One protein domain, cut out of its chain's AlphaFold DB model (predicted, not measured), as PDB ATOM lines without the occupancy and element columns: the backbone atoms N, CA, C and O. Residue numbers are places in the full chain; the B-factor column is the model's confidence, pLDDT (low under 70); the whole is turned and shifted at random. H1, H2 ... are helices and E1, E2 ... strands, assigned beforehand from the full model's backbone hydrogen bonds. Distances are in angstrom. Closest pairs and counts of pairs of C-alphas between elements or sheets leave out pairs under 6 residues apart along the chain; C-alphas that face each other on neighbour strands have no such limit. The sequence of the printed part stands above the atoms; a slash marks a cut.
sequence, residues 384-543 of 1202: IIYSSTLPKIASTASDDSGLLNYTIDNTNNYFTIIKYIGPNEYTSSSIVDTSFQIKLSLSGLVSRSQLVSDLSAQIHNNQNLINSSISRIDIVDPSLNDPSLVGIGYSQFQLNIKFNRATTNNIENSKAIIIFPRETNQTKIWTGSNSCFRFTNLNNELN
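What this domain is: This is residues 384 to 543 of the 1202 residues of an uncharacterized protein of viral metagenome (UniProt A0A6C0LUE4). Two small sheets, E4 E3 E8 E9 and E1 E7 E6, spread apart like a V from a narrow end where E9 comes close to E1, and H2 lies in the opening, between the edge strands E6 and E4. The long link of residues 516 to 538 lies on the opposite side of the opening from H2, the pair E2 and E5 lies beyond E3 and E4, and residues 478 to 484 stick out as a free loop. The printed part has 160 residues, with the elements in the order E1 H1 E2 E3 E4 E5 H2 E6 E7 E8 E9, and the three sheets are antiparallel. The class is mixed, helices and strands, with under half of the residues in named elements. The whole is compact, with a radius of gyration of the C-alphas of 16.6 A and spans of 47 by 42 by 26 A.

How they stand to each other: E1, residues 384 to 386, is an edge strand beside E7, residues 490 to 496; N 385 and O 495 are 3.0 A apart, within hydrogen-bond range. E7 forms a hairpin with E6, residues 469 to 474, where N 494 and O 471 are 2.8 A apart. H2, residues 448 to 460, is on one face of this sheet, making two layers, a sheet with a helix on one face. Its height over the sheet is 7.6 A, and it runs along the strands, over E6 at 11 degrees on the local plane; the closest C-alphas, of Ser 456 and Ile 470, are 5.9 A apart. H2 is also on the other sheet, where the C-alphas of Gln 458 and Ile 438 of E4, residues 432 to 439, are 6.4 A apart. E4 forms a hairpin with E3, residues 414 to 421, with N 417 and O 436 2.9 A apart. E8, residues 510 to 515, follows across the sheet, with N 513 and O 418 2.9 A apart, then E9, residues 539 to 541, with N 514 and O 540 2.8 A apart. E2, residues 405 to 408, is antiparallel to E5, residues 444 to 447, with N 406 and O 446 2.8 A apart. H1, residues 398 to 401, touches residues 448 to 449 of H2, closest at C-alphas 400 and 448, 5.4 A. Every O i to N i+4 pair of H2 is within hydrogen-bond range; H1 is too short for such a pair, and its one O i to N i+3 pair is not within range.

Where its parts are: E1 begins at C-alpha 384 (573.140, 407.605, 342.960). E3 is 23.2 A long, E4 20.0 A, E7 19.4 A and H2 18.1 A, from C-alpha 448 (553.117, 409.829, 339.709). E9 ends at C-alpha 541 (573.883, 399.782, 348.272).

The domain as a whole: The C-alphas farthest apart, of Thr 396 and Glu 508, are 48.0 A apart. The printed part has no cut; the links E1 to H1, E6 to E7, E7 to E8 and E8 to E9 are long. The pLDDT is under 70 in residues 394 to 404, 476 to 486 and 522.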
ATOM      1  N   ILE A 384     574.268 407.552 343.885       93.44
ATOM      2  CA  ILE A 384     573.140 407.605 342.960       93.44
ATOM      3  C   ILE A 384     572.708 406.195 342.565       93.44
ATOM      4  O   ILE A 384     573.527 405.374 342.164       93.44
ATOM      5  N   ILE A 385     571.399 405.940 342.621       94.44
ATOM      6  CA  ILE A 385     570.790 404.738 342.044       94.44
ATOM      7  C   ILE A 385     569.806 405.111 340.938       94.44
ATOM      8  O   ILE A 385     569.129 406.142 341.004       94.44
ATOM      9  N   TYR A 386     569.709 404.242 339.936       91.88
ATOM     10  CA  TYR A 386     568.855 404.434 338.769       91.88
ATOM     11  C   TYR A 386     567.711 403.418 338.749       91.88
ATOM     12  O   TYR A 386     567.868 402.262 339.149       91.88
ATOM     13  N   SER A 387     566.541 403.852 338.286       92.50
ATOM     14  CA  SER A 387     565.428 402.955 337.988       92.50
ATOM     15  C   SER A 387     565.607 402.258 336.641       92.50
ATOM     16  O   SER A 387     566.406 402.668 335.807       92.50
ATOM     17  N   SER A 388     564.771 401.256 336.364       88.44
ATOM     18  CA  SER A 388     564.575 400.791 334.984       88.44
ATOM     19  C   SER A 388     563.947 401.883 334.100       88.44
ATOM     20  O   SER A 388     563.439 402.891 334.603       88.44
ATOM     21  N   THR A 389     563.944 401.663 332.785       87.00
ATOM     22  CA  THR A 389     563.490 402.642 331.793       87.00
ATOM     23  C   THR A 389     561.974 402.911 331.814       87.00
ATOM     24  O   THR A 389     561.127 402.053 332.099       87.00
ATOM     25  N   LEU A 390     561.619 404.149 331.473       84.44
ATOM     26  CA  LEU A 390     560.273 404.683 331.264       84.44
ATOM     27  C   LEU A 390     560.192 405.355 329.883       84.44
ATOM     28  O   LEU A 390     561.217 405.790 329.367       84.44
ATOM     29  N   PRO A 391     559.000 405.514 329.277       81.25
ATOM     30  CA  PRO A 391     558.842 406.300 328.046       81.25
ATOM     31  C   PRO A 391     559.449 407.710 328.156       81.25
ATOM     32  O   PRO A 391     559.594 408.231 329.261       81.25
ATOM     33  N   LYS A 392     559.819 408.350 327.044       77.56
ATOM     34  CA  LYS A 392     560.393 409.708 327.064       77.56
ATOM     35  C   LYS A 392     559.412 410.738 327.639       77.56
ATOM     36  O   LYS A 392     558.205 410.623 327.437       77.56
ATOM     37  N   ILE A 393     559.925 411.778 328.300       71.19
ATOM     38  CA  ILE A 393     559.100 412.816 328.949       71.19
ATOM     39  C   ILE A 393     558.201 413.565 327.936       71.19
ATOM     40  O   ILE A 393     557.057 413.891 328.242       71.19
ATOM     41  N   ALA A 394     558.688 413.799 326.709       61.88
ATOM     42  CA  ALA A 394     558.002 414.611 325.693       61.88
ATOM     43  C   ALA A 394     556.985 413.858 324.803       61.88
ATOM     44  O   ALA A 394     556.241 414.492 324.056       61.88
ATOM     45  N   SER A 395     556.921 412.522 324.852       52.66
ATOM     46  CA  SER A 395     555.944 411.749 324.071       52.66
ATOM     47  C   SER A 395     554.631 411.623 324.851       52.66
ATOM     48  O   SER A 395     554.460 410.676 325.610       52.66
ATOM     49  N   THR A 396     553.725 412.599 324.711       45.75
ATOM     50  CA  THR A 396     552.303 412.514 325.132       45.75
ATOM     51  C   THR A 396     552.052 411.824 326.490       45.75
ATOM     52  O   THR A 396     551.309 410.843 326.559       45.75
ATOM     53  N   ALA A 397     552.664 412.302 327.581       48.84
ATOM     54  CA  ALA A 397     552.540 411.686 328.908       48.84
ATOM     55  C   ALA A 397     551.171 411.962 329.570       48.84
ATOM     56  O   ALA A 397     551.033 412.751 330.505       48.84
ATOM     57  N   SER A 398     550.153 411.248 329.099       49.16
ATOM     58  CA  SER A 398     548.902 411.014 329.826       49.16
ATOM     59  C   SER A 398     549.108 410.131 331.083       49.16
ATOM     60  O   SER A 398     548.303 410.176 332.016       49.16
ATOM     61  N   ASP A 399     550.244 409.427 331.175       52.28
ATOM     62  CA  ASP A 399     550.638 408.575 332.312       52.28
ATOM     63  C   ASP A 399     551.138 409.331 333.558       52.28
ATOM     64  O   ASP A 399     551.032 408.808 334.667       52.28
ATOM     65  N   ASP A 400     551.683 410.545 333.415       56.44
ATOM     66  CA  ASP A 400     552.225 411.318 334.551       56.44
ATOM     67  C   ASP A 400     551.193 412.276 335.171       56.44
ATOM     68  O   ASP A 400     551.339 412.696 336.326       56.44
ATOM     69  N   SER A 401     550.145 412.610 334.410       52.06
ATOM     70  CA  SER A 401     549.195 413.682 334.723       52.06
ATOM     71  C   SER A 401     547.738 413.238 334.928       52.06
ATOM     72  O   SER A 401     546.946 414.070 335.366       52.06
ATOM     73  N   GLY A 402     547.358 411.961 334.715       51.47
ATOM     74  CA  GLY A 402     545.989 411.548 335.080       51.47
ATOM     75  C   GLY A 402     545.469 410.128 334.802       51.47
ATOM     76  O   GLY A 402     544.358 409.853 335.248       51.47
ATOM     77  N   LEU A 403     546.175 409.225 334.100       55.75
ATOM     78  CA  LEU A 403     545.601 407.904 333.739       55.75
ATOM     79  C   LEU A 403     545.999 406.718 334.639       55.75
ATOM     80  O   LEU A 403     545.243 405.749 334.721       55.75
ATOM     81  N   LEU A 404     547.144 406.767 335.331       67.25
ATOM     82  CA  LEU A 404     547.624 405.684 336.201       67.25
ATOM     83  C   LEU A 404     547.770 406.172 337.646       67.25
ATOM     84  O   LEU A 404     548.667 406.958 337.955       67.25
ATOM     85  N   ASN A 405     546.902 405.668 338.527       82.00
ATOM     86  CA  ASN A 405     546.940 405.951 339.961       82.00
ATOM     87  C   ASN A 405     547.635 404.822 340.733       82.00
ATOM     88  O   ASN A 405     547.413 403.636 340.474       82.00
ATOM     89  N   TYR A 406     548.430 405.203 341.727       88.31
ATOM     90  CA  TYR A 406     549.128 404.297 342.634       88.31
ATOM     91  C   TYR A 406     548.482 404.350 344.010       88.31
ATOM     92  O   TYR A 406     548.052 405.414 344.450       88.31
ATOM     93  N   THR A 407     548.403 403.203 344.682       88.75
ATOM     94  CA  THR A 407     547.805 403.127 346.019       88.75
ATOM     95  C   THR A 407     548.896 403.242 347.075       88.75
ATOM     96  O   THR A 407     549.807 402.413 347.111       88.75
ATOM     97  N   ILE A 408     548.786 404.249 347.941       90.12
ATOM     98  CA  ILE A 408     549.633 404.413 349.123       90.12
ATOM     99  C   ILE A 408     548.864 404.001 350.379       90.12
ATOM    100  O   ILE A 408     547.755 404.483 350.630       90.12
ATOM    101  N   ASP A 409     549.507 403.180 351.202       87.62
ATOM    102  CA  ASP A 409     549.074 402.801 352.542       87.62
ATOM    103  C   ASP A 409     550.259 402.798 353.532       87.62
ATOM    104  O   ASP A 409     551.395 403.129 353.194       87.62
ATOM    105  N   ASN A 410     550.006 402.412 354.784       86.19
ATOM    106  CA  ASN A 410     551.016 402.414 355.850       86.19
ATOM    107  C   ASN A 410     552.158 401.393 355.652       86.19
ATOM    108  O   ASN A 410     553.100 401.373 356.445       86.19
ATOM    109  N   THR A 411     552.069 400.510 354.656       88.88
ATOM    110  CA  THR A 411     553.075 399.477 354.370       88.88
ATOM    111  C   THR A 411     554.058 399.895 353.281       88.88
ATOM    112  O   THR A 411     555.196 399.430 353.298       88.88
ATOM    113  N   ASN A 412     553.657 400.791 352.371       90.94
ATOM    114  CA  ASN A 412     554.477 401.233 351.240       90.94
ATOM    115  C   ASN A 412     554.737 402.748 351.193       90.94
ATOM    116  O   ASN A 412     555.436 403.208 350.292       90.94
ATOM    117  N   ASN A 413     554.249 403.525 352.163       93.56
ATOM    118  CA  ASN A 413     554.452 404.976 352.223       93.56
ATOM    119  C   ASN A 413     555.856 405.421 352.668       93.56
ATOM    120  O   ASN A 413     556.022 406.564 353.084       93.56
ATOM    121  N   TYR A 414     556.871 404.559 352.631       95.44
ATOM    122  CA  TYR A 414     558.223 404.924 353.046       95.44
ATOM    123  C   TYR A 414     559.290 404.072 352.373       95.44
ATOM    124  O   TYR A 414     558.997 403.005 351.851       95.44
ATOM    125  N   PHE A 415     560.545 404.500 352.472       96.75
ATOM    126  CA  PHE A 415     561.705 403.616 352.367       96.75
ATOM    127  C   PHE A 415     562.695 403.925 353.485       96.75
ATOM    128  O   PHE A 415     562.644 404.992 354.101       96.75
ATOM    129  N   THR A 416     563.576 402.973 353.775       97.44
ATOM    130  CA  THR A 416     564.552 403.093 354.863       97.44
ATOM    131  C   THR A 416     565.935 403.356 354.291       97.44
ATOM    132  O   THR A 416     566.358 402.681 353.355       97.44
ATOM    133  N   ILE A 417     566.644 404.317 354.872       97.69
ATOM    134  CA  ILE A 417     568.064 404.548 354.625       97.69
ATOM    135  C   ILE A 417     568.817 404.059 355.859       97.69
ATOM    136  O   ILE A 417     568.482 404.427 356.989       97.69
ATOM    137  N   ILE A 418     569.821 403.213 355.646       96.50
ATOM    138  CA  ILE A 418     570.698 402.717 356.707       96.50
ATOM    139  C   ILE A 418     572.128 403.100 356.368       96.50
ATOM    140  O   ILE A 418     572.633 402.775 355.294       96.50
ATOM    141  N   LYS A 419     572.780 403.763 357.317       95.06
ATOM    142  CA  LYS A 419     574.209 404.030 357.329       95.06
ATOM    143  C   LYS A 419     574.878 403.025 358.260       95.06
ATOM    144  O   LYS A 419     574.483 402.896 359.419       95.06
ATOM    145  N   TYR A 420     575.846 402.279 357.747       95.38
ATOM    146  CA  TYR A 420     576.467 401.154 358.446       95.38
ATOM    147  C   TYR A 420     577.985 401.142 358.242       95.38
ATOM    148  O   TYR A 420     578.502 401.799 357.338       95.38
ATOM    149  N   ILE A 421     578.703 400.405 359.087       94.81
ATOM    150  CA  ILE A 421     580.163 400.267 359.003       94.81
ATOM    151  C   ILE A 421     580.512 399.093 358.076       94.81
ATOM    152  O   ILE A 421     580.159 397.947 358.362       94.81
ATOM    153  N   GLY A 422     581.172 399.395 356.955       91.81
ATOM    154  CA  GLY A 422     581.689 398.434 355.977       91.81
ATOM    155  C   GLY A 422     583.089 397.903 356.337       91.81
ATOM    156  O   GLY A 422     583.444 397.866 357.514       91.81
ATOM    157  N   PRO A 423     583.914 397.482 355.354       88.69
ATOM    158  CA  PRO A 423     583.742 397.619 353.898       88.69
ATOM    159  C   PRO A 423     582.843 396.546 353.257       88.69
ATOM    160  O   PRO A 423     582.436 396.691 352.104       88.69
ATOM    161  N   ASN A 424     582.507 395.485 353.998       91.44
ATOM    162  CA  ASN A 424     581.646 394.395 353.526       91.44
ATOM    163  C   ASN A 424     580.221 394.875 353.219       91.44
ATOM    164  O   ASN A 424     579.814 395.936 353.687       91.44
ATOM    165  N   GLU A 425     579.478 394.102 352.426       91.69
ATOM    166  CA  GLU A 425     578.062 394.366 352.133       91.69
ATOM    167  C   GLU A 425     577.193 394.297 353.395       91.69
ATOM    168  O   GLU A 425     577.525 393.638 354.389       91.69
ATOM    169  N   TYR A 426     576.073 395.011 353.357       95.00
ATOM    170  CA  TYR A 426     575.143 395.085 354.467       95.00
ATOM    171  C   TYR A 426     574.499 393.723 354.729       95.00
ATOM    172  O   TYR A 426     573.919 393.084 353.851       95.00
ATOM    173  N   THR A 427     574.528 393.317 355.991       94.62
ATOM    174  CA  THR A 427     573.826 392.144 356.505       94.62
ATOM    175  C   THR A 427     573.024 392.543 357.736       94.62
ATOM    176  O   THR A 427     573.260 393.591 358.340       94.62
ATOM    177  N   SER A 428     572.123 391.675 358.192       90.38
ATOM    178  CA  SER A 428     571.417 391.886 359.463       90.38
ATOM    179  C   SER A 428     572.346 391.937 360.686       90.38
ATOM    180  O   SER A 428     571.903 392.345 361.754       90.38
ATOM    181  N   SER A 429     573.609 391.515 360.551       93.50
ATOM    182  CA  SER A 429     574.642 391.583 361.593       93.50
ATOM    183  C   SER A 429     575.571 392.800 361.483       93.50
ATOM    184  O   SER A 429     576.465 392.952 362.310       93.50
ATOM    185  N   SER A 430     575.398 393.656 360.469       95.50
ATOM    186  CA  SER A 430     576.231 394.849 360.284       95.50
ATOM    187  C   SER A 430     576.005 395.878 361.397       95.50
ATOM    188  O   SER A 430     574.883 396.078 361.862       95.50
ATOM    189  N   ILE A 431     577.071 396.578 361.794       96.12
ATOM    190  CA  ILE A 431     577.000 397.653 362.791       96.12
ATOM    191  C   ILE A 431     576.369 398.883 362.135       96.12
ATOM    192  O   ILE A 431     576.921 399.438 361.184       96.12
ATOM    193  N   VAL A 432     575.204 399.293 362.636       95.88
ATOM    194  CA  VAL A 432     574.457 400.457 362.141       95.88
ATOM    195  C   VAL A 432     574.885 401.705 362.909       95.88
ATOM    196  O   VAL A 432     574.794 401.735 364.132       95.88
ATOM    197  N   ASP A 433     575.311 402.732 362.177       93.12
ATOM    198  CA  ASP A 433     575.611 404.066 362.711       93.12
ATOM    199  C   ASP A 433     574.330 404.905 362.816       93.12
ATOM    200  O   ASP A 433     574.024 405.501 363.843       93.12
ATOM    201  N   THR A 434     573.531 404.941 361.747       93.19
ATOM    202  CA  THR A 434     572.289 405.723 361.705       93.19
ATOM    203  C   THR A 434     571.266 405.046 360.799       93.19
ATOM    204  O   THR A 434     571.608 404.517 359.744       93.19
ATOM    205  N   SER A 435     569.988 405.081 361.179       95.88
ATOM    206  CA  SER A 435     568.885 404.592 360.349       95.88
ATOM    207  C   SER A 435     567.675 405.508 360.474       95.88
ATOM    208  O   SER A 435     567.314 405.924 361.573       95.88
ATOM    209  N   PHE A 436     567.051 405.836 359.345       96.94
ATOM    210  CA  PHE A 436     565.831 406.638 359.305       96.94
ATOM    211  C   PHE A 436     565.001 406.320 358.062       96.94
ATOM    212  O   PHE A 436     565.473 405.702 357.108       96.94
ATOM    213  N   GLN A 437     563.742 406.750 358.086       96.88
ATOM    214  CA  GLN A 437     562.802 406.557 356.989       96.88
ATOM    215  C   GLN A 437     562.514 407.880 356.289       96.88
ATOM    216  O   GLN A 437     562.314 408.901 356.946       96.88
ATOM    217  N   ILE A 438     562.422 407.837 354.962       97.44
ATOM    218  CA  ILE A 438     561.773 408.888 354.177       97.44
ATOM    219  C   ILE A 438     560.318 408.463 354.008       97.44
ATOM    220  O   ILE A 438     560.053 407.460 353.346       97.44
ATOM    221  N   LYS A 439     559.393 409.178 354.659       95.75
ATOM    222  CA  LYS A 439     557.955 408.872 354.650       95.75
ATOM    223  C   LYS A 439     557.209 409.839 353.746       95.75
ATOM    224  O   LYS A 439     557.339 411.043 353.922       95.75
ATOM    225  N   LEU A 440     556.404 409.307 352.838       95.31
ATOM    226  CA  LEU A 440     555.455 410.064 352.030       95.31
ATOM    227  C   LEU A 440     554.339 410.624 352.925       95.31
ATOM    228  O   LEU A 440     553.884 409.950 353.853       95.31
ATOM    229  N   SER A 441     553.884 411.843 352.632       94.06
ATOM    230  CA  SER A 441     552.761 412.486 353.335       94.06
ATOM    231  C   SER A 441     551.396 412.137 352.730       94.06
ATOM    232  O   SER A 441     550.349 412.385 353.332       94.06
ATOM    233  N   LEU A 442     551.410 411.548 351.537       91.44
ATOM    234  CA  LEU A 442     550.228 411.184 350.771       91.44
ATOM    235  C   LEU A 442     549.596 409.862 351.250       91.44
ATOM    236  O   LEU A 442     550.257 409.008 351.839       91.44
ATOM    237  N   SER A 443     548.305 409.670 350.957       90.19
ATOM    238  CA  SER A 443     547.569 408.423 351.219       90.19
ATOM    239  C   SER A 443     546.493 408.179 350.157       90.19
ATOM    240  O   SER A 443     546.017 409.121 349.521       90.19
ATOM    241  N   GLY A 444     546.100 406.917 349.959       88.12
ATOM    242  CA  GLY A 444     545.070 406.552 348.986       88.12
ATOM    243  C   GLY A 444     545.585 406.530 347.544       88.12
ATOM    244  O   GLY A 444     546.726 406.146 347.297       88.12
ATOM    245  N   LEU A 445     544.722 406.882 346.586       89.19
ATOM    246  CA  LEU A 445     545.045 406.886 345.154       89.19
ATOM    247  C   LEU A 445     545.713 408.202 344.748       89.19
ATOM    248  O   LEU A 445     545.114 409.266 344.890       89.19
ATOM    249  N   VAL A 446     546.922 408.113 344.196       88.75
ATOM    250  CA  VAL A 446     547.740 409.278 343.827       88.75
ATOM    251  C   VAL A 446     548.376 409.135 342.449       88.75
ATOM    252  O   VAL A 446     548.659 408.023 341.996       88.75
ATOM    253  N   SER A 447     548.646 410.260 341.788       87.44
ATOM    254  CA  SER A 447     549.386 410.281 340.525       87.44
ATOM    255  C   SER A 447     550.901 410.175 340.744       87.44
ATOM    256  O   SER A 447     551.428 410.485 341.818       87.44
ATOM    257  N   ARG A 448     551.643 409.806 339.690       87.56
ATOM    258  CA  ARG A 448     553.117 409.829 339.709       87.56
ATOM    259  C   ARG A 448     553.668 411.229 339.989       87.56
ATOM    260  O   ARG A 448     554.614 411.365 340.754       87.56
ATOM    261  N   SER A 449     553.090 412.271 339.390       85.69
ATOM    262  CA  SER A 449     553.541 413.655 339.598       85.69
ATOM    263  C   SER A 449     553.390 414.108 341.054       85.69
ATOM    264  O   SER A 449     554.310 414.722 341.595       85.69
ATOM    265  N   GLN A 450     552.291 413.733 341.719       89.44
ATOM    266  CA  GLN A 450     552.100 413.972 343.153       89.44
ATOM    267  C   GLN A 450     553.149 413.233 343.991       89.44
ATOM    268  O   GLN A 450     553.758 413.839 344.868       89.44
ATOM    269  N   LEU A 451     553.410 411.959 343.680       91.38
ATOM    270  CA  LEU A 451     554.431 411.145 344.351       91.38
ATOM    271  C   LEU A 451     555.840 411.722 344.223       91.38
ATOM    272  O   LEU A 451     556.559 411.793 345.212       91.38
ATOM    273  N   VAL A 452     556.237 412.136 343.017       91.56
ATOM    274  CA  VAL A 452     557.555 412.740 342.773       91.56
ATOM    275  C   VAL A 452     557.691 414.044 343.555       91.56
ATOM    276  O   VAL A 452     558.710 414.253 344.211       91.56
ATOM    277  N   SER A 453     556.669 414.906 343.519       91.94
ATOM    278  CA  SER A 453     556.682 416.185 344.233       91.94
ATOM    279  C   SER A 453     556.735 416.007 345.750       91.94
ATOM    280  O   SER A 453     557.547 416.662 346.402       91.94
ATOM    281  N   ASP A 454     555.897 415.132 346.315       95.38
ATOM    282  CA  ASP A 454     555.903 414.847 347.753       95.38
ATOM    283  C   ASP A 454     557.238 414.231 348.165       95.38
ATOM    284  O   ASP A 454     557.908 414.767 349.041       95.38
ATOM    285  N   LEU A 455     557.703 413.187 347.472       96.12
ATOM    286  CA  LEU A 455     558.968 412.542 347.806       96.12
ATOM    287  C   LEU A 455     560.154 413.517 347.750       96.12
ATOM    288  O   LEU A 455     561.008 413.498 348.634       96.12
ATOM    289  N   SER A 456     560.188 414.397 346.747       95.50
ATOM    290  CA  SER A 456     561.229 415.424 346.631       95.50
ATOM    291  C   SER A 456     561.222 416.369 347.837       95.50
ATOM    292  O   SER A 456     562.284 416.678 348.375       95.50
ATOM    293  N   ALA A 457     560.038 416.771 348.317       96.38
ATOM    294  CA  ALA A 457     559.897 417.581 349.525       96.38
ATOM    295  C   ALA A 457     560.331 416.822 350.794       96.38
ATOM    296  O   ALA A 457     561.030 417.388 351.632       96.38
ATOM    297  N   GLN A 458     559.980 415.538 350.927       97.38
ATOM    298  CA  GLN A 458     560.365 414.719 352.087       97.38
ATOM    299  C   GLN A 458     561.878 414.457 352.147       97.38
ATOM    300  O   GLN A 458     562.454 414.452 353.233       97.38
ATOM    301  N   ILE A 459     562.536 414.281 350.995       97.06
ATOM    302  CA  ILE A 459     564.001 414.177 350.910       97.06
ATOM    303  C   ILE A 459     564.649 415.516 351.286       97.06
ATOM    304  O   ILE A 459     565.574 415.531 352.093       97.06
ATOM    305  N   HIS A 460     564.152 416.632 350.741       94.88
ATOM    306  CA  HIS A 460     564.709 417.966 350.989       94.88
ATOM    307  C   HIS A 460     564.590 418.404 352.457       94.88
ATOM    308  O   HIS A 460     565.513 419.003 352.999       94.88
ATOM    309  N   ASN A 461     563.474 418.079 353.114       95.31
ATOM    310  CA  ASN A 461     563.220 418.455 354.507       95.31
ATOM    311  C   ASN A 461     563.943 417.557 355.532       95.31
ATOM    312  O   ASN A 461     563.868 417.817 356.736       95.31
ATOM    313  N   ASN A 462     564.616 416.486 355.100       96.69
ATOM    314  CA  ASN A 462     565.293 415.570 356.008       96.69
ATOM    315  C   ASN A 462     566.630 416.150 356.501       96.69
ATOM    316  O   ASN A 462     567.541 416.396 355.717       96.69
ATOM    317  N   GLN A 463     566.787 416.292 357.819       95.12
ATOM    318  CA  GLN A 463     567.976 416.900 358.435       95.12
ATOM    319  C   GLN A 463     569.273 416.099 358.235       95.12
ATOM    320  O   GLN A 463     570.360 416.677 358.300       95.12
ATOM    321  N   ASN A 464     569.179 414.788 357.990       95.75
ATOM    322  CA  ASN A 464     570.330 413.901 357.801       95.75
ATOM    323  C   ASN A 464     570.833 413.887 356.354       95.75
ATOM    324  O   ASN A 464     571.848 413.249 356.072       95.75
ATOM    325  N   LEU A 465     570.132 414.550 355.433       96.00
ATOM    326  CA  LEU A 465     570.450 414.589 354.012       96.00
ATOM    327  C   LEU A 465     570.796 416.016 353.578       96.00
ATOM    328  O   LEU A 465     570.295 416.995 354.122       96.00
ATOM    329  N   ILE A 466     571.671 416.134 352.585       94.44
ATOM    330  CA  ILE A 466     572.012 417.400 351.931       94.44
ATOM    331  C   ILE A 466     572.174 417.146 350.438       94.44
ATOM    332  O   ILE A 466     572.638 416.077 350.052       94.44
ATOM    333  N   ASN A 467     571.763 418.088 349.586       92.31
ATOM    334  CA  ASN A 467     571.846 417.962 348.121       92.31
ATOM    335  C   ASN A 467     571.302 416.625 347.574       92.31
ATOM    336  O   ASN A 467     571.727 416.161 346.518       92.31
ATOM    337  N   SER A 468     570.387 415.994 348.313       96.00
ATOM    338  CA  SER A 468     569.732 414.742 347.950       96.00
ATOM    339  C   SER A 468     568.462 415.059 347.180       96.00
ATOM    340  O   SER A 468     567.789 416.052 347.461       96.00
ATOM    341  N   SER A 469     568.130 414.235 346.197       95.31
ATOM    342  CA  SER A 469     566.997 414.499 345.316       95.31
ATOM    343  C   SER A 469     566.526 413.242 344.606       95.31
ATOM    344  O   SER A 469     567.259 412.260 344.475       95.31
ATOM    345  N   ILE A 470     565.291 413.296 344.115       94.75
ATOM    346  CA  ILE A 470     564.793 412.377 343.103       94.75
ATOM    347  C   ILE A 470     564.393 413.176 341.866       94.75
ATOM    348  O   ILE A 470     563.706 414.191 341.967       94.75
ATOM    349  N   SER A 471     564.825 412.736 340.692       91.75
ATOM    350  CA  SER A 471     564.455 413.368 339.426       91.75
ATOM    351  C   SER A 471     564.276 412.327 338.333       91.75
ATOM    352  O   SER A 471     564.888 411.263 338.360       91.75
ATOM    353  N   ARG A 472     563.403 412.622 337.368       88.62
ATOM    354  CA  ARG A 472     563.289 411.845 336.134       88.62
ATOM    355  C   ARG A 472     564.153 412.518 335.078       88.62
ATOM    356  O   ARG A 472     563.949 413.694 334.792       88.62
ATOM    357  N   ILE A 473     565.091 411.774 334.516       87.06
ATOM    358  CA  ILE A 473     566.006 412.246 333.479       87.06
ATOM    359  C   ILE A 473     565.773 411.455 332.196       87.06
ATOM    360  O   ILE A 473     565.529 410.249 332.246       87.06
ATOM    361  N   ASP A 474     565.829 412.120 331.046       85.62
ATOM    362  CA  ASP A 474     565.916 411.415 329.768       85.62
ATOM    363  C   ASP A 474     567.294 410.743 329.679       85.62
ATOM    364  O   ASP A 474     568.307 411.335 330.055       85.62
ATOM    365  N   ILE A 475     567.335 409.503 329.194       78.94
ATOM    366  CA  ILE A 475     568.590 408.798 328.939       78.94
ATOM    367  C   ILE A 475     569.162 409.385 327.651       78.94
ATOM    368  O   ILE A 475     568.771 409.028 326.537       78.94
ATOM    369  N   VAL A 476     570.047 410.352 327.843       69.06
ATOM    370  CA  VAL A 476     570.840 411.021 326.817       69.06
ATOM    371  C   VAL A 476     572.296 410.962 327.252       69.06
ATOM    372  O   VAL A 476     572.582 410.997 328.448       69.06
ATOM    373  N   ASP A 477     573.219 410.893 326.301       56.97
ATOM    374  CA  ASP A 477     574.619 411.193 326.579       56.97
ATOM    375  C   ASP A 477     574.888 412.645 326.138       56.97
ATOM    376  O   ASP A 477     574.714 412.960 324.958       56.97
ATOM    377  N   PRO A 478     575.267 413.555 327.055       46.88
ATOM    378  CA  PRO A 478     575.573 414.948 326.721       46.88
ATOM    379  C   PRO A 478     576.802 415.120 325.814       46.88
ATOM    380  O   PRO A 478     576.973 416.180 325.216       46.88
ATOM    381  N   SER A 479     577.670 414.109 325.743       50.22
ATOM    382  CA  SER A 479     578.971 414.139 325.069       50.22
ATOM    383  C   SER A 479     579.022 413.303 323.786       50.22
ATOM    384  O   SER A 479     579.862 413.555 322.920       50.22
ATOM    385  N   LEU A 480     578.113 412.336 323.627       57.12
ATOM    386  CA  LEU A 480     578.105 411.392 322.512       57.12
ATOM    387  C   LEU A 480     576.688 411.238 321.949       57.12
ATOM    388  O   LEU A 480     575.848 410.531 322.494       57.12
ATOM    389  N   ASN A 481     576.422 411.847 320.793       54.75
ATOM    390  CA  ASN A 481     575.200 411.619 320.008       54.75
ATOM    391  C   ASN A 481     575.178 410.206 319.360       54.75
ATOM    392  O   ASN A 481     574.897 410.078 318.168       54.75
ATOM    393  N   ASP A 482     575.518 409.138 320.092       60.66
ATOM    394  CA  ASP A 482     575.507 407.760 319.583       60.66
ATOM    395  C   ASP A 482     574.160 407.087 319.901       60.66
ATOM    396  O   ASP A 482     573.918 406.757 321.059       60.66
ATOM    397  N   PRO A 483     573.285 406.819 318.909       60.78
ATOM    398  CA  PRO A 483     571.958 406.234 319.126       60.78
ATOM    399  C   PRO A 483     571.972 404.777 319.625       60.78
ATOM    400  O   PRO A 483     570.903 404.215 319.856       60.78
ATOM    401  N   SER A 484     573.143 404.146 319.772       63.25
ATOM    402  CA  SER A 484     573.282 402.740 320.172       63.25
ATOM    403  C   SER A 484     573.478 402.499 321.678       63.25
ATOM    404  O   SER A 484     573.621 401.344 322.084       63.25
ATOM    405  N   LEU A 485     573.469 403.538 322.526       66.38
ATOM    406  CA  LEU A 485     573.502 403.352 323.985       66.38
ATOM    407  C   LEU A 485     572.199 402.715 324.501       66.38
ATOM    408  O   LEU A 485     571.095 403.037 324.048       66.38
ATOM    409  N   VAL A 486     572.319 401.834 325.501       68.69
ATOM    410  CA  VAL A 486     571.158 401.202 326.149       68.69
ATOM    411  C   VAL A 486     570.259 402.274 326.761       68.69
ATOM    412  O   VAL A 486     570.694 403.064 327.593       68.69
ATOM    413  N   GLY A 487     568.981 402.262 326.379       70.50
ATOM    414  CA  GLY A 487     567.968 403.145 326.955       70.50
ATOM    415  C   GLY A 487     567.786 404.486 326.242       70.50
ATOM    416  O   GLY A 487     566.906 405.240 326.648       70.50
ATOM    417  N   ILE A 488     568.512 404.785 325.158       74.25
ATOM    418  CA  ILE A 488     568.243 405.993 324.357       74.25
ATOM    419  C   ILE A 488     566.789 406.022 323.875       74.25
ATOM    420  O   ILE A 488     566.237 405.020 323.422       74.25
ATOM    421  N   GLY A 489     566.160 407.196 323.983       75.00
ATOM    422  CA  GLY A 489     564.738 407.383 323.677       75.00
ATOM    423  C   GLY A 489     563.800 407.044 324.840       75.00
ATOM    424  O   GLY A 489     562.587 407.191 324.700       75.00
ATOM    425  N   TYR A 490     564.351 406.652 325.989       83.88
ATOM    426  CA  TYR A 490     563.640 406.453 327.246       83.88
ATOM    427  C   TYR A 490     564.102 407.471 328.299       83.88
ATOM    428  O   TYR A 490     565.020 408.258 328.085       83.88
ATOM    429  N   SER A 491     563.439 407.462 329.449       87.50
ATOM    430  CA  SER A 491     563.814 408.196 330.656       87.50
ATOM    431  C   SER A 491     563.951 407.238 331.834       87.50
ATOM    432  O   SER A 491     563.484 406.103 331.772       87.50
ATOM    433  N   GLN A 492     564.577 407.675 332.915       90.25
ATOM    434  CA  GLN A 492     564.707 406.909 334.151       90.25
ATOM    435  C   GLN A 492     564.673 407.837 335.362       90.25
ATOM    436  O   GLN A 492     564.984 409.024 335.256       90.25
ATOM    437  N   PHE A 493     564.283 407.304 336.515       92.81
ATOM    438  CA  PHE A 493     564.438 407.993 337.784       92.81
ATOM    439  C   PHE A 493     565.860 407.832 338.302       92.81
ATOM    440  O   PHE A 493     566.411 406.734 338.330       92.81
ATOM    441  N   GLN A 494     566.415 408.946 338.751       93.44
ATOM    442  CA  GLN A 494     567.668 409.040 339.466       93.44
ATOM    443  C   GLN A 494     567.354 409.414 340.915       93.44
ATOM    444  O   GLN A 494     566.768 410.469 341.162       93.44
ATOM    445  N   LEU A 495     567.738 408.564 341.867       96.00
ATOM    446  CA  LEU A 495     567.659 408.860 343.298       96.00
ATOM    447  C   LEU A 495     569.071 409.091 343.834       96.00
ATOM    448  O   LEU A 495     569.878 408.167 343.900       96.00
ATOM    449  N   ASN A 496     569.351 410.339 344.198       95.12
ATOM    450  CA  ASN A 496     570.611 410.785 344.773       95.12
ATOM    451  C   ASN A 496     570.461 410.933 346.292       95.12
ATOM    452  O   ASN A 496     569.644 411.733 346.751       95.12
ATOM    453  N   ILE A 497     571.274 410.200 347.052       95.50
ATOM    454  CA  ILE A 497     571.320 410.259 348.515       95.50
ATOM    455  C   ILE A 497     572.725 410.644 348.968       95.50
ATOM    456  O   ILE A 497     573.670 409.866 348.861       95.50
ATOM    457  N   LYS A 498     572.845 411.833 349.553       94.12
ATOM    458  CA  LYS A 498     574.067 412.347 350.165       94.12
ATOM    459  C   LYS A 498     573.782 412.782 351.598       94.12
ATOM    460  O   LYS A 498     572.889 413.588 351.858       94.12
ATOM    461  N   PHE A 499     574.530 412.211 352.536       94.50
ATOM    462  CA  PHE A 499     574.359 412.503 353.954       94.50
ATOM    463  C   PHE A 499     574.894 413.887 354.286       94.50
ATOM    464  O   PHE A 499     575.944 414.306 353.799       94.50
ATOM    465  N   ASN A 500     574.173 414.582 355.155       93.88
ATOM    466  CA  ASN A 500     574.640 415.824 355.725       93.88
ATOM    467  C   ASN A 500     575.756 415.522 356.734       93.88
ATOM    468  O   ASN A 500     575.549 414.870 357.761       93.88
ATOM    469  N   ARG A 501     576.958 416.001 356.419       91.38
ATOM    470  CA  ARG A 501     578.162 415.779 357.226       91.38
ATOM    471  C   ARG A 501     578.105 416.464 358.590       91.38
ATOM    472  O   ARG A 501     578.841 416.049 359.476       91.38
ATOM    473  N   ALA A 502     577.256 417.481 358.758       90.56
ATOM    474  CA  ALA A 502     577.114 418.214 360.014       90.56
ATOM    475  C   ALA A 502     576.120 417.567 360.997       90.56
ATOM    476  O   ALA A 502     576.164 417.844 362.189       90.56
ATOM    477  N   THR A 503     575.209 416.719 360.514       91.62
ATOM    478  CA  THR A 503     574.181 416.064 361.346       91.62
ATOM    479  C   THR A 503     574.368 414.552 361.448       91.62
ATOM    480  O   THR A 503     573.638 413.895 362.183       91.62
ATOM    481  N   THR A 504     575.351 413.985 360.739       91.12
ATOM    482  CA  THR A 504     575.650 412.547 360.751       91.12
ATOM    483  C   THR A 504     577.130 412.282 361.026       91.12
ATOM    484  O   THR A 504     577.987 413.093 360.684       91.12
ATOM    485  N   ASN A 505     577.448 411.125 361.616       88.31
ATOM    486  CA  ASN A 505     578.817 410.803 362.035       88.31
ATOM    487  C   ASN A 505     579.730 410.473 360.845       88.31
ATOM    488  O   ASN A 505     579.428 409.590 360.046       88.31
ATOM    489  N   ASN A 506     580.886 411.118 360.721       88.88
ATOM    490  CA  ASN A 506     581.834 410.827 359.640       88.88
ATOM    491  C   ASN A 506     582.888 409.826 360.127       88.88
ATOM    492  O   ASN A 506     583.934 410.217 360.638       88.88
ATOM    493  N   ILE A 507     582.583 408.534 359.996       89.00
ATOM    494  CA  ILE A 507     583.434 407.427 360.454       89.00
ATOM    495  C   ILE A 507     584.069 406.668 359.284       89.00
ATOM    496  O   ILE A 507     583.556 406.667 358.160       89.00
ATOM    497  N   GLU A 508     585.193 406.007 359.557       90.06
ATOM    498  CA  GLU A 508     585.907 405.197 358.569       90.06
ATOM    499  C   GLU A 508     585.033 404.044 358.060       90.06
ATOM    500  O   GLU A 508     584.248 403.457 358.806       90.06
ATOM    501  N   ASN A 509     585.158 403.727 356.767       91.75
ATOM    502  CA  ASN A 509     584.361 402.704 356.084       91.75
ATOM    503  C   ASN A 509     582.838 402.871 356.238       91.75
ATOM    504  O   ASN A 509     582.103 401.904 356.056       91.75
ATOM    505  N   SER A 510     582.334 404.073 356.536       92.31
ATOM    506  CA  SER A 510     580.893 404.320 356.532       92.31
ATOM    507  C   SER A 510     580.317 404.086 355.133       92.31
ATOM    508  O   SER A 510     580.801 404.660 354.155       92.31
ATOM    509  N   LYS A 511     579.264 403.271 355.060       94.25
ATOM    510  CA  LYS A 511     578.524 402.890 353.850       94.25
ATOM    511  C   LYS A 511     577.039 403.161 354.020       94.25
ATOM    512  O   LYS A 511     576.573 403.405 355.134       94.25
ATOM    513  N   ALA A 512     576.297 403.118 352.919       94.62
ATOM    514  CA  ALA A 512     574.870 403.391 352.922       94.62
ATOM    515  C   ALA A 512     574.086 402.460 352.002       94.62
ATOM    516  O   ALA A 512     574.509 402.149 350.888       94.62
ATOM    517  N   ILE A 513     572.915 402.054 352.482       96.62
ATOM    518  CA  ILE A 513     571.969 401.207 351.765       96.62
ATOM    519  C   ILE A 513     570.561 401.800 351.835       96.62
ATOM    520  O   ILE A 513     570.115 402.275 352.883       96.62
ATOM    521  N   ILE A 514     569.862 401.754 350.704       97.38
ATOM    522  CA  ILE A 514     568.439 402.065 350.577       97.38
ATOM    523  C   ILE A 514     567.664 400.749 350.556       97.38
ATOM    524  O   ILE A 514     567.935 399.875 349.730       97.38
ATOM    525  N   ILE A 515     566.681 400.624 351.445       97.00
ATOM    526  CA  ILE A 515     565.794 399.466 351.546       97.00
ATOM    527  C   ILE A 515     564.361 399.916 351.264       97.00
ATOM    528  O   ILE A 515     563.732 400.600 352.080       97.00
ATOM    529  N   PHE A 516     563.840 399.511 350.109       96.56
ATOM    530  CA  PHE A 516     562.437 399.687 349.749       96.56
ATOM    531  C   PHE A 516     561.557 398.638 350.452       96.56
ATOM    532  O   PHE A 516     561.978 397.488 350.626       96.56
ATOM    533  N   PRO A 517     560.324 398.995 350.856       94.19
ATOM    534  CA  PRO A 517     559.398 398.060 351.477       94.19
ATOM    535  C   PRO A 517     558.944 396.995 350.473       94.19
ATOM    536  O   PRO A 517     558.906 397.214 349.261       94.19
ATOM    537  N   ARG A 518     558.565 395.820 350.983       90.00
ATOM    538  CA  ARG A 518     557.956 394.775 350.154       90.00
ATOM    539  C   ARG A 518     556.504 395.132 349.865       90.00
ATOM    540  O   ARG A 518     555.699 395.231 350.782       90.00
ATOM    541  N   GLU A 519     556.171 395.247 348.585       88.25
ATOM    542  CA  GLU A 519     554.836 395.638 348.133       88.25
ATOM    543  C   GLU A 519     554.084 394.446 347.531       88.25
ATOM    544  O   GLU A 519     554.563 393.802 346.589       88.25
ATOM    545  N   THR A 520     552.890 394.168 348.055       74.31
ATOM    546  CA  THR A 520     552.013 393.070 347.604       74.31
ATOM    547  C   THR A 520     550.889 393.527 346.670       74.31
ATOM    548  O   THR A 520     550.245 392.689 346.043       74.31
ATOM    549  N   ASN A 521     550.656 394.837 346.556       70.19
ATOM    550  CA  ASN A 521     549.602 395.416 345.718       70.19
ATOM    551  C   ASN A 521     549.952 395.334 344.218       70.19
ATOM    552  O   ASN A 521     551.126 395.281 343.840       70.19
ATOM    553  N   GLN A 522     548.930 395.339 343.350       68.00
ATOM    554  CA  GLN A 522     549.127 395.335 341.891       68.00
ATOM    555  C   GLN A 522     549.772 396.637 341.383       68.00
ATOM    556  O   GLN A 522     550.619 396.579 340.493       68.00
ATOM    557  N   THR A 523     549.411 397.791 341.960       74.25
ATOM    558  CA  THR A 523     550.055 399.086 341.691       74.25
ATOM    559  C   THR A 523     551.051 399.407 342.801       74.25
ATOM    560  O   THR A 523     550.680 399.665 343.943       74.25
ATOM    561  N   LYS A 524     552.339 399.331 342.462       87.69
ATOM    562  CA  LYS A 524     553.464 399.484 343.394       87.69
ATOM    563  C   LYS A 524     554.032 400.904 343.341       87.69
ATOM    564  O   LYS A 524     553.865 401.604 342.347       87.69
ATOM    565  N   ILE A 525     554.742 401.336 344.369       92.00
ATOM    566  CA  ILE A 525     555.404 402.640 344.430       92.00
ATOM    567  C   ILE A 525     556.867 402.501 344.021       92.00
ATOM    568  O   ILE A 525     557.320 403.212 343.124       92.00
ATOM    569  N   TRP A 526     557.591 401.549 344.606       93.81
ATOM    570  CA  TRP A 526     559.052 401.542 344.590       93.81
ATOM    571  C   TRP A 526     559.645 400.608 343.544       93.81
ATOM    572  O   TRP A 526     560.478 401.040 342.747       93.81
ATOM    573  N   THR A 527     559.241 399.331 343.551       92.75
ATOM    574  CA  THR A 527     559.973 398.278 342.824       92.75
ATOM    575  C   THR A 527     559.146 397.520 341.786       92.75
ATOM    576  O   THR A 527     557.967 397.216 341.975       92.75
ATOM    577  N   GLY A 528     559.800 397.165 340.676       87.31
ATOM    578  CA  GLY A 528     559.221 396.403 339.565       87.31
ATOM    579  C   GLY A 528     558.614 397.263 338.450       87.31
ATOM    580  O   GLY A 528     558.367 398.457 338.616       87.31
ATOM    581  N   SER A 529     558.352 396.647 337.295       83.62
ATOM    582  CA  SER A 529     557.923 397.326 336.057       83.62
ATOM    583  C   SER A 529     556.584 398.069 336.158       83.62
ATOM    584  O   SER A 529     556.380 399.069 335.471       83.62
ATOM    585  N   ASN A 530     555.687 397.620 337.038       83.31
ATOM    586  CA  ASN A 530     554.380 398.246 337.275       83.31
ATOM    587  C   ASN A 530     554.397 399.261 338.429       83.31
ATOM    588  O   ASN A 530     553.338 399.732 338.843       83.31
ATOM    589  N   SER A 531     555.574 399.569 338.984       89.44
ATOM    590  CA  SER A 531     555.682 400.556 340.056       89.44
ATOM    591  C   SER A 531     555.798 401.989 339.536       89.44
ATOM    592  O   SER A 531     556.158 402.221 338.378       89.44
ATOM    593  N   CYS A 532     555.499 402.959 340.401       88.81
ATOM    594  CA  CYS A 532     555.650 404.380 340.107       88.81
ATOM    595  C   CYS A 532     557.092 404.723 339.698       88.81
ATOM    596  O   CYS A 532     557.283 405.321 338.633       88.81
ATOM    597  N   PHE A 533     558.075 404.312 340.511       91.81
ATOM    598  CA  PHE A 533     559.493 404.653 340.343       91.81
ATOM    599  C   PHE A 533     560.329 403.591 339.619       91.81
ATOM    600  O   PHE A 533     561.371 403.931 339.078       91.81
ATOM    601  N   ARG A 534     559.883 402.332 339.548       92.00
ATOM    602  CA  ARG A 534     560.519 401.228 338.802       92.00
ATOM    603  C   ARG A 534     561.966 400.899 339.179       92.00
ATOM    604  O   ARG A 534     562.753 400.523 338.304       92.00
ATOM    605  N   PHE A 535     562.327 400.981 340.457       94.19
ATOM    606  CA  PHE A 535     563.605 400.435 340.917       94.19
ATOM    607  C   PHE A 535     563.626 398.906 340.779       94.19
ATOM    608  O   PHE A 535     562.596 398.232 340.892       94.19
ATOM    609  N   THR A 536     564.797 398.352 340.476       88.94
ATOM    610  CA  THR A 536     564.963 396.926 340.156       88.94
ATOM    611  C   THR A 536     565.123 396.064 341.403       88.94
ATOM    612  O   THR A 536     564.559 394.974 341.467       88.94
ATOM    613  N   ASN A 537     565.830 396.571 342.413       91.50
ATOM    614  CA  ASN A 537     566.147 395.843 343.635       91.50
ATOM    615  C   ASN A 537     565.452 396.460 344.851       91.50
ATOM    616  O   ASN A 537     565.277 397.674 344.930       91.50
ATOM    617  N   LEU A 538     565.094 395.620 345.828       93.75
ATOM    618  CA  LEU A 538     564.604 396.079 347.136       93.75
ATOM    619  C   LEU A 538     565.725 396.722 347.960       93.75
ATOM    620  O   LEU A 538     565.508 397.742 348.602       93.75
ATOM    621  N   ASN A 539     566.913 396.124 347.907       95.12
ATOM    622  CA  ASN A 539     568.104 396.540 348.636       95.12
ATOM    623  C   ASN A 539     569.094 397.147 347.644       95.12
ATOM    624  O   ASN A 539     569.491 396.475 346.692       95.12
ATOM    625  N   ASN A 540     569.483 398.400 347.856       94.94
ATOM    626  CA  ASN A 540     570.368 399.130 346.955       94.94
ATOM    627  C   ASN A 540     571.493 399.772 347.761       94.94
ATOM    628  O   ASN A 540     571.283 400.777 348.441       94.94
ATOM    629  N   GLU A 541     572.678 399.174 347.712       94.44
ATOM    630  CA  GLU A 541     573.883 399.782 348.272       94.44
ATOM    631  C   GLU A 541     574.396 400.866 347.338       94.44
ATOM    632  O   GLU A 541     574.587 400.613 346.149       94.44
ATOM    633  N   LEU A 542     574.603 402.066 347.875       93.62
ATOM    634  CA  LEU A 542     574.935 403.230 347.057       93.62
ATOM    635  C   LEU A 542     576.316 403.079 346.408       93.62
ATOM    636  O   LEU A 542     576.481 403.318 345.218       93.62
ATOM    637  N   ASN A 543     577.293 402.576 347.160       94.00
ATOM    638  CA  ASN A 543     578.676 402.445 346.713       94.00
ATOM    639  C   ASN A 543     578.925 401.301 345.706       94.00
ATOM    640  O   ASN A 543     580.081 401.030 345.370       94.00
TER     641      ASN A 543